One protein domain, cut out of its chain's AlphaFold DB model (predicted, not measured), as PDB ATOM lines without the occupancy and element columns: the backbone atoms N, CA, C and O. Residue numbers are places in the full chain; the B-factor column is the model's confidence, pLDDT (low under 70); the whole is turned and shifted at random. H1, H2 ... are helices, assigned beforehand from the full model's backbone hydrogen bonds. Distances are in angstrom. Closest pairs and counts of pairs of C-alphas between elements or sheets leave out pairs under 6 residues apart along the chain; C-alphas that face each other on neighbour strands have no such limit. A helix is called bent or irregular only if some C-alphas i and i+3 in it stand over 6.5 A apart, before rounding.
ATOM      1  N   GLU A   7      38.506  48.152 -46.818       78.62
ATOM      2  CA  GLU A   7      38.265  48.035 -48.263       78.62
ATOM      3  C   GLU A   7      37.878  46.616 -48.683       78.62
ATOM      4  O   GLU A   7      37.129  46.415 -49.640       78.62
ATOM      5  N   LEU A   8      38.314  45.613 -47.920       83.00
ATOM      6  CA  LEU A   8      37.922  44.228 -48.127       83.00
ATOM      7  C   LEU A   8      36.409  44.013 -47.936       83.00
ATOM      8  O   LEU A   8      35.826  43.113 -48.539       83.00
ATOM      9  N   PHE A   9      35.761  44.821 -47.097       77.44
ATOM     10  CA  PHE A   9      34.327  44.723 -46.830       77.44
ATOM     11  C   PHE A   9      33.481  45.639 -47.714       77.44
ATOM     12  O   PHE A   9      32.267  45.425 -47.753       77.44
ATOM     13  N   THR A  10      34.089  46.635 -48.368       67.25
ATOM     14  CA  THR A  10      33.394  47.626 -49.208       67.25
ATOM     15  C   THR A  10      33.583  47.368 -50.704       67.25
ATOM     16  O   THR A  10      32.615  47.410 -51.449       67.25
ATOM     17  N   LEU A  11      34.800  47.045 -51.155       70.44
ATOM     18  CA  LEU A  11      35.119  46.874 -52.579       70.44
ATOM     19  C   LEU A  11      34.962  45.426 -53.062       70.44
ATOM     20  O   LEU A  11      34.746  45.188 -54.251       70.44
ATOM     21  N   CYS A  12      35.083  44.445 -52.162       76.06
ATOM     22  CA  CYS A  12      34.984  43.028 -52.509       76.06
ATOM     23  C   CYS A  12      33.577  42.480 -52.227       76.06
ATOM     24  O   CYS A  12      33.231  42.161 -51.088       76.06
ATOM     25  N   GLY A  13      32.773  42.341 -53.286       73.62
ATOM     26  CA  GLY A  13      31.441  41.728 -53.217       73.62
ATOM     27  C   GLY A  13      31.442  40.192 -53.182       73.62
ATOM     28  O   GLY A  13      30.424  39.589 -52.848       73.62
ATOM     29  N   ASP A  14      32.567  39.545 -53.508       87.19
ATOM     30  CA  ASP A  14      32.685  38.083 -53.501       87.19
ATOM     31  C   ASP A  14      33.088  37.574 -52.108       87.19
ATOM     32  O   ASP A  14      34.233  37.702 -51.662       87.19
ATOM     33  N   LEU A  15      32.121  36.964 -51.417       86.00
ATOM     34  CA  LEU A  15      32.302  36.437 -50.065       86.00
ATOM     35  C   LEU A  15      33.339  35.309 -49.989       86.00
ATOM     36  O   LEU A  15      34.006  35.181 -48.962       86.00
ATOM     37  N   ALA A  16      33.490  34.505 -51.046       89.50
ATOM     38  CA  ALA A  16      34.437  33.395 -51.064       89.50
ATOM     39  C   ALA A  16      35.872  33.905 -51.226       89.50
ATOM     40  O   ALA A  16      36.763  33.478 -50.494       89.50
ATOM     41  N   VAL A  17      36.084  34.873 -52.126       91.69
ATOM     42  CA  VAL A  17      37.387  35.542 -52.285       91.69
ATOM     43  C   VAL A  17      37.774  36.268 -50.999       91.69
ATOM     44  O   VAL A  17      38.918  36.175 -50.552       91.69
ATOM     45  N   ARG A  18      36.811  36.947 -50.367       91.25
ATOM     46  CA  ARG A  18      37.014  37.628 -49.089       91.25
ATOM     47  C   ARG A  18      37.447  36.671 -47.979       91.25
ATOM     48  O   ARG A  18      38.421  36.961 -47.292       91.25
ATOM     49  N   ALA A  19      36.741  35.552 -47.808       91.56
ATOM     50  CA  ALA A  19      37.086  34.543 -46.807       91.56
ATOM     51  C   ALA A  19      38.475  33.945 -47.071       91.56
ATOM     52  O   ALA A  19      39.319  33.976 -46.186       91.56
ATOM     53  N   ALA A  20      38.760  33.542 -48.314       93.88
ATOM     54  CA  ALA A  20      40.054  32.971 -48.684       93.88
ATOM     55  C   ALA A  20      41.231  33.929 -48.425       93.88
ATOM     56  O   ALA A  20      42.301  33.497 -48.004       93.88
ATOM     57  N   PHE A  21      41.045  35.233 -48.655       93.88
ATOM     58  CA  PHE A  21      42.059  36.234 -48.329       93.88
ATOM     59  C   PHE A  21      42.290  36.347 -46.817       93.88
ATOM     60  O   PHE A  21      43.435  36.401 -46.376       93.88
ATOM     61  N   ILE A  22      41.218  36.358 -46.019       93.75
ATOM     62  CA  ILE A  22      41.308  36.406 -44.555       93.75
ATOM     63  C   ILE A  22      41.990  35.145 -44.014       93.75
ATOM     64  O   ILE A  22      42.896  35.261 -43.190       93.75
ATOM     65  N   ASP A  23      41.604  33.967 -44.502       93.38
ATOM     66  CA  ASP A  23      42.210  32.688 -44.124       93.38
ATOM     67  C   ASP A  23      43.707  32.677 -44.444       93.38
ATOM     68  O   ASP A  23      44.522  32.378 -43.574       93.38
ATOM     69  N   ALA A  24      44.095  33.127 -45.641       93.38
ATOM     70  CA  ALA A  24      45.501  33.231 -46.025       93.38
ATOM     71  C   ALA A  24      46.309  34.179 -45.118       93.38
ATOM     72  O   ALA A  24      47.491  33.934 -44.882       93.38
ATOM     73  N   LEU A  25      45.699  35.255 -44.603       92.06
ATOM     74  CA  LEU A  25      46.350  36.139 -43.629       92.06
ATOM     75  C   LEU A  25      46.500  35.472 -42.257       92.06
ATOM     76  O   LEU A  25      47.508  35.682 -41.595       92.06
ATOM     77  N   ILE A  26      45.517  34.688 -41.818       90.38
ATOM     78  CA  ILE A  26      45.557  34.005 -40.516       90.38
ATOM     79  C   ILE A  26      46.560  32.847 -40.534       90.38
ATOM     80  O   ILE A  26      47.268  32.629 -39.556       90.38
ATOM     81  N   GLU A  27      46.633  32.111 -41.643       90.81
ATOM     82  CA  GLU A  27      47.525  30.958 -41.817       90.81
ATOM     83  C   GLU A  27      48.981  31.351 -42.118       90.81
ATOM     84  O   GLU A  27      49.871  30.497 -42.127       90.81
ATOM     85  N   ALA A  28      49.252  32.634 -42.364       89.50
ATOM     86  CA  ALA A  28      50.591  33.124 -42.649       89.50
ATOM     87  C   ALA A  28      51.504  33.039 -41.408       89.50
ATOM     88  O   ALA A  28      51.540  33.932 -40.572       89.50
ATOM     89  N   ASP A  29      52.310  31.979 -41.334       85.69
ATOM     90  CA  ASP A  29      53.353  31.759 -40.311       85.69
ATOM     91  C   ASP A  29      54.558  32.705 -40.487       85.69
ATOM     92  O   ASP A  29      55.206  33.124 -39.531       85.69
ATOM     93  N   THR A  30      54.849  33.100 -41.726       86.94
ATOM     94  CA  THR A  30      56.154  33.680 -42.077       86.94
ATOM     95  C   THR A  30      56.386  35.124 -41.612       86.94
ATOM     96  O   THR A  30      57.490  35.640 -41.800       86.94
ATOM     97  N   ALA A  31      55.368  35.814 -41.083       86.81
ATOM     98  CA  ALA A  31      55.470  37.222 -40.697       86.81
ATOM     99  C   ALA A  31      54.364  37.675 -39.731       86.81
ATOM    100  O   ALA A  31      53.220  37.244 -39.838       86.81
ATOM    101  N   ASP A  32      54.679  38.667 -38.894       88.31
ATOM    102  CA  ASP A  32      53.669  39.413 -38.140       88.31
ATOM    103  C   ASP A  32      52.843  40.307 -39.080       88.31
ATOM    104  O   ASP A  32      53.366  41.184 -39.784       88.31
ATOM    105  N   ILE A  33      51.523  40.115 -39.079       90.69
ATOM    106  CA  ILE A  33      50.594  40.888 -39.906       90.69
ATOM    107  C   ILE A  33      49.916  41.959 -39.057       90.69
ATOM    108  O   ILE A  33      49.147  41.681 -38.145       90.69
ATOM    109  N   VAL A  34      50.168  43.219 -39.414       92.00
ATOM    110  CA  VAL A  34      49.446  44.374 -38.869       92.00
ATOM    111  C   VAL A  34      48.319  44.752 -39.819       92.00
ATOM    112  O   VAL A  34      48.590  45.053 -40.987       92.00
ATOM    113  N   LEU A  35      47.089  44.765 -39.307       90.88
ATOM    114  CA  LEU A  35      45.901  45.253 -40.006       90.88
ATOM    115  C   LEU A  35      45.582  46.673 -39.526       90.88
ATOM    116  O   LEU A  35      45.331  46.894 -38.342       90.88
ATOM    117  N   GLY A  36      45.606  47.637 -40.439       89.38
ATOM    118  CA  GLY A  36      45.092  48.982 -40.214       89.38
ATOM    119  C   GLY A  36      43.637  49.030 -40.650       89.38
ATOM    120  O   GLY A  36      43.362  48.863 -41.832       89.38
ATOM    121  N   ALA A  37      42.718  49.240 -39.711       84.50
ATOM    122  CA  ALA A  37      41.295  49.374 -40.000       84.50
ATOM    123  C   ALA A  37      40.674  50.489 -39.163       84.50
ATOM    124  O   ALA A  37      41.105  50.754 -38.034       84.50
ATOM    125  N   ARG A  38      39.623  51.122 -39.681       77.25
ATOM    126  CA  ARG A  38      38.816  52.037 -38.869       77.25
ATOM    127  C   ARG A  38      37.957  51.274 -37.852       77.25
ATOM    128  O   ARG A  38      37.443  50.193 -38.123       77.25
ATOM    129  N   ALA A  39      37.756  51.875 -36.678       76.94
ATOM    130  CA  ALA A  39      37.037  51.248 -35.566       76.94
ATOM    131  C   ALA A  39      35.560  50.918 -35.872       76.94
ATOM    132  O   ALA A  39      35.011  49.977 -35.306       76.94
ATOM    133  N   ASP A  40      34.915  51.655 -36.779       74.50
ATOM    134  CA  ASP A  40      33.541  51.400 -37.233       74.50
ATOM    135  C   ASP A  40      33.403  50.124 -38.078       74.50
ATOM    136  O   ASP A  40      32.311  49.565 -38.152       74.50
ATOM    137  N   PHE A  41      34.502  49.609 -38.633       77.00
ATOM    138  CA  PHE A  41      34.534  48.338 -39.358       77.00
ATOM    139  C   PHE A  41      34.857  47.133 -38.463       77.00
ATOM    140  O   PHE A  41      34.831  45.998 -38.933       77.00
ATOM    141  N   TYR A  42      35.087  47.335 -37.160       80.62
ATOM    142  CA  TYR A  42      35.397  46.237 -36.237       80.62
ATOM    143  C   TYR A  42      34.283  45.178 -36.170       80.62
ATOM    144  O   TYR A  42      34.560  43.983 -36.118       80.62
ATOM    145  N   SER A  43      33.015  45.595 -36.238       79.94
ATOM    146  CA  SER A  43      31.875  44.667 -36.274       79.94
ATOM    147  C   SER A  43      31.890  43.759 -37.509       79.94
ATOM    148  O   SER A  43      31.467  42.610 -37.419       79.94
ATOM    149  N   ARG A  44      32.424  44.238 -38.641       80.94
ATOM    150  CA  ARG A  44      32.566  43.465 -39.886       80.94
ATOM    151  C   ARG A  44      33.645  42.395 -39.755       80.94
ATOM    152  O   ARG A  44      33.484  41.301 -40.286       80.94
ATOM    153  N   CYS A  45      34.700  42.658 -38.983       84.25
ATOM    154  CA  CYS A  45      35.721  41.654 -38.677       84.25
ATOM    155  C   CYS A  45      35.148  40.450 -37.909       84.25
ATOM    156  O   CYS A  45      35.649  39.339 -38.061       84.25
ATOM    157  N   ALA A  46      34.075  40.647 -37.134       85.31
ATOM    158  CA  ALA A  46      33.397  39.574 -36.410       85.31
ATOM    159  C   ALA A  46      32.576  38.632 -37.315       85.31
ATOM    160  O   ALA A  46      32.180  37.557 -36.868       85.31
ATOM    161  N   GLU A  47      32.339  38.990 -38.584       86.56
ATOM    162  CA  GLU A  47      31.658  38.116 -39.555       86.56
ATOM    163  C   GLU A  47      32.496  36.875 -39.906       86.56
ATOM    164  O   GLU A  47      31.947  35.867 -40.352       86.56
ATOM    165  N   HIS A  48      33.816  36.928 -39.695       90.12
ATOM    166  CA  HIS A  48      34.737  35.828 -39.956       90.12
ATOM    167  C   HIS A  48      35.338  35.297 -38.651       90.12
ATOM    168  O   HIS A  48      36.115  35.987 -37.992       90.12
ATOM    169  N   ARG A  49      35.025  34.048 -38.284       88.75
ATOM    170  CA  ARG A  49      35.386  33.480 -36.971       88.75
ATOM    171  C   ARG A  49      36.886  33.538 -36.674       88.75
ATOM    172  O   ARG A  49      37.269  34.032 -35.622       88.75
ATOM    173  N   GLY A  50      37.727  33.089 -37.608       89.94
ATOM    174  CA  GLY A  50      39.178  33.095 -37.400       89.94
ATOM    175  C   GLY A  50      39.756  34.507 -37.258       89.94
ATOM    176  O   GLY A  50      40.711  34.720 -36.516       89.94
ATOM    177  N   LEU A  51      39.134  35.494 -37.914       90.25
ATOM    178  CA  LEU A  51      39.562  36.886 -37.811       90.25
ATOM    179  C   LEU A  51      39.134  37.474 -36.470       90.25
ATOM    180  O   LEU A  51      39.933  38.154 -35.838       90.25
ATOM    181  N   ALA A  52      37.908  37.182 -36.027       90.12
ATOM    182  CA  ALA A  52      37.386  37.589 -34.727       90.12
ATOM    183  C   ALA A  52      38.297  37.120 -33.581       90.12
ATOM    184  O   ALA A  52      38.659  37.918 -32.713       90.12
ATOM    185  N   ASP A  53      38.721  35.853 -33.624       88.50
ATOM    186  CA  ASP A  53      39.630  35.273 -32.634       88.50
ATOM    187  C   ASP A  53      41.000  35.983 -32.652       88.50
ATOM    188  O   ASP A  53      41.518  36.362 -31.599       88.50
ATOM    189  N   ALA A  54      41.550  36.250 -33.844       87.81
ATOM    190  CA  ALA A  54      42.834  36.935 -34.001       87.81
ATOM    191  C   ALA A  54      42.800  38.394 -33.501       87.81
ATOM    192  O   ALA A  54      43.682  38.821 -32.751       87.81
ATOM    193  N   VAL A  55      41.773  39.171 -33.864       85.94
ATOM    194  CA  VAL A  55      41.687  40.595 -33.488       85.94
ATOM    195  C   VAL A  55      41.299  40.805 -32.024       85.94
ATOM    196  O   VAL A  55      41.631  41.843 -31.454       85.94
ATOM    197  N   SER A  56      40.635  39.835 -31.382       84.50
ATOM    198  CA  SER A  56      40.256  39.941 -29.965       84.50
ATOM    199  C   SER A  56      41.469  39.991 -29.029       84.50
ATOM    200  O   SER A  56      41.389  40.617 -27.971       84.50
ATOM    201  N   GLY A  57      42.575  39.329 -29.386       80.94
ATOM    202  CA  GLY A  57      43.783  39.243 -28.555       80.94
ATOM    203  C   GLY A  57      44.870  40.273 -28.878       80.94
ATOM    204  O   GLY A  57      45.778  40.460 -28.071       80.94
ATOM    205  N   ALA A  58      44.787  40.944 -30.030       83.75
ATOM    206  CA  ALA A  58      45.887  41.731 -30.597       83.75
ATOM    207  C   ALA A  58      45.446  43.112 -31.125       83.75
ATOM    208  O   ALA A  58      45.906  43.570 -32.169       83.75
TER     209      ALA A  58
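AT A GLANCE: This is residues 7 to 58 of the 398 residues of an uncharacterized protein of Amycolatopsis sp. AA4 (UniProt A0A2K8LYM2). Four helices stand as the sides of a rough ring, in the order H1, H2, H4, H3 around it, and the long unnamed stretch of residues 27 to 38 crosses one side of that ring on its way from the end of H2 to the start of H3. H2 is the longest helix and makes one long side; the second part of it packs on H4 at a steep tilt, H4 meets H3 at a corner, and short H1 closes the ring without clearly touching either H2 or H3. The printed part has 52 residues with four named helices, H1, H2, H3 and H4 along the chain, and no named strand; the class is all helix, and 32 of the 52 printed residues are in the helices. The whole is compact, with a radius of gyration of the C-alphas of 10.8 A, and rounded, with spans of 28 by 23 by 18 A.

IN THESE COORDINATES: The printed part begins with H1, residues 7 to 10, a short helix from C-alpha 7 at (38.265, 48.035, -48.263) to C-alpha 10, 5.0 A away. After residues 11 to 14 comes H2, residues 15 to 26, which is 16.5 A long from first to last C-alpha; C-alpha 15 is at (32.302, 36.437, -50.065) and C-alpha 26 at (45.557, 34.005, -40.516). Residues 27 to 38 follow with no named element. H3, residues 39 to 45, is 10.2 A from first to last C-alpha and is irregular, with the C-alphas of Asp 40 and Ser 43 7.0 A apart. After residues 46 to 48 comes H4, residues 49 to 57, 13.2 A long, ending with C-alpha 57 at (43.783, 39.243, -28.555); Ala 58 is the last printed residue.

HOW THE PARTS SIT: H1 and H2 are close but not clearly touching, and their closest C-alphas, those of Leu 8 and Arg 18, are 6.7 A apart. H1 and H3 are also close but not clearly touching, with the C-alphas of Phe 9 and Arg 44 closest at 7.3 A. H1 and H4 are apart, and H2 and H3 are apart too. H2 touches H4 with its residues 22 to 26 alone; the closest C-alphas are those of Ile 22 and Leu 51, 7.0 A apart. H2 and H4 run the same way at a steep tilt of 41 degrees. H3 and H4 touch only at the corner by their link, and only just, with 3 pairs of C-alphas within 8 A; the closest are those of Cys 45 and Ala 52 at 5.9 A. H3 and H4 run opposite ways at a steep tilt of 41 degrees, where the line of H3 is a rough one. In H2 every O i to N i+4 pair is within hydrogen-bond range, in H4 4 of 5 are, and in H3 1 of 3, beside 3 of 4 O i to N i+3 pairs; H1 is too short for an O i to N i+4 pair.

THE WHOLE: The C-alphas of Thr 30 and Asp 40 are the two farthest apart, at 29.1 A, and the first and last printed C-alphas, those of Glu 7 and Ala 58, are 20.2 A apart. The printed part has no cut. The links from H1 to H2 and from H3 to H4 are tight, with 4 and 3 residues, and the link from H2 to H3 is long, with 12 residues whose C-alphas lie 8 to 17 A from the mean of the C-alphas. Residues 11 to 16, of which 15 and 16 belong to H2, stand free. The mean pLDDT of the printed part is 85.6, and residue 10 is the one printed residue under 70.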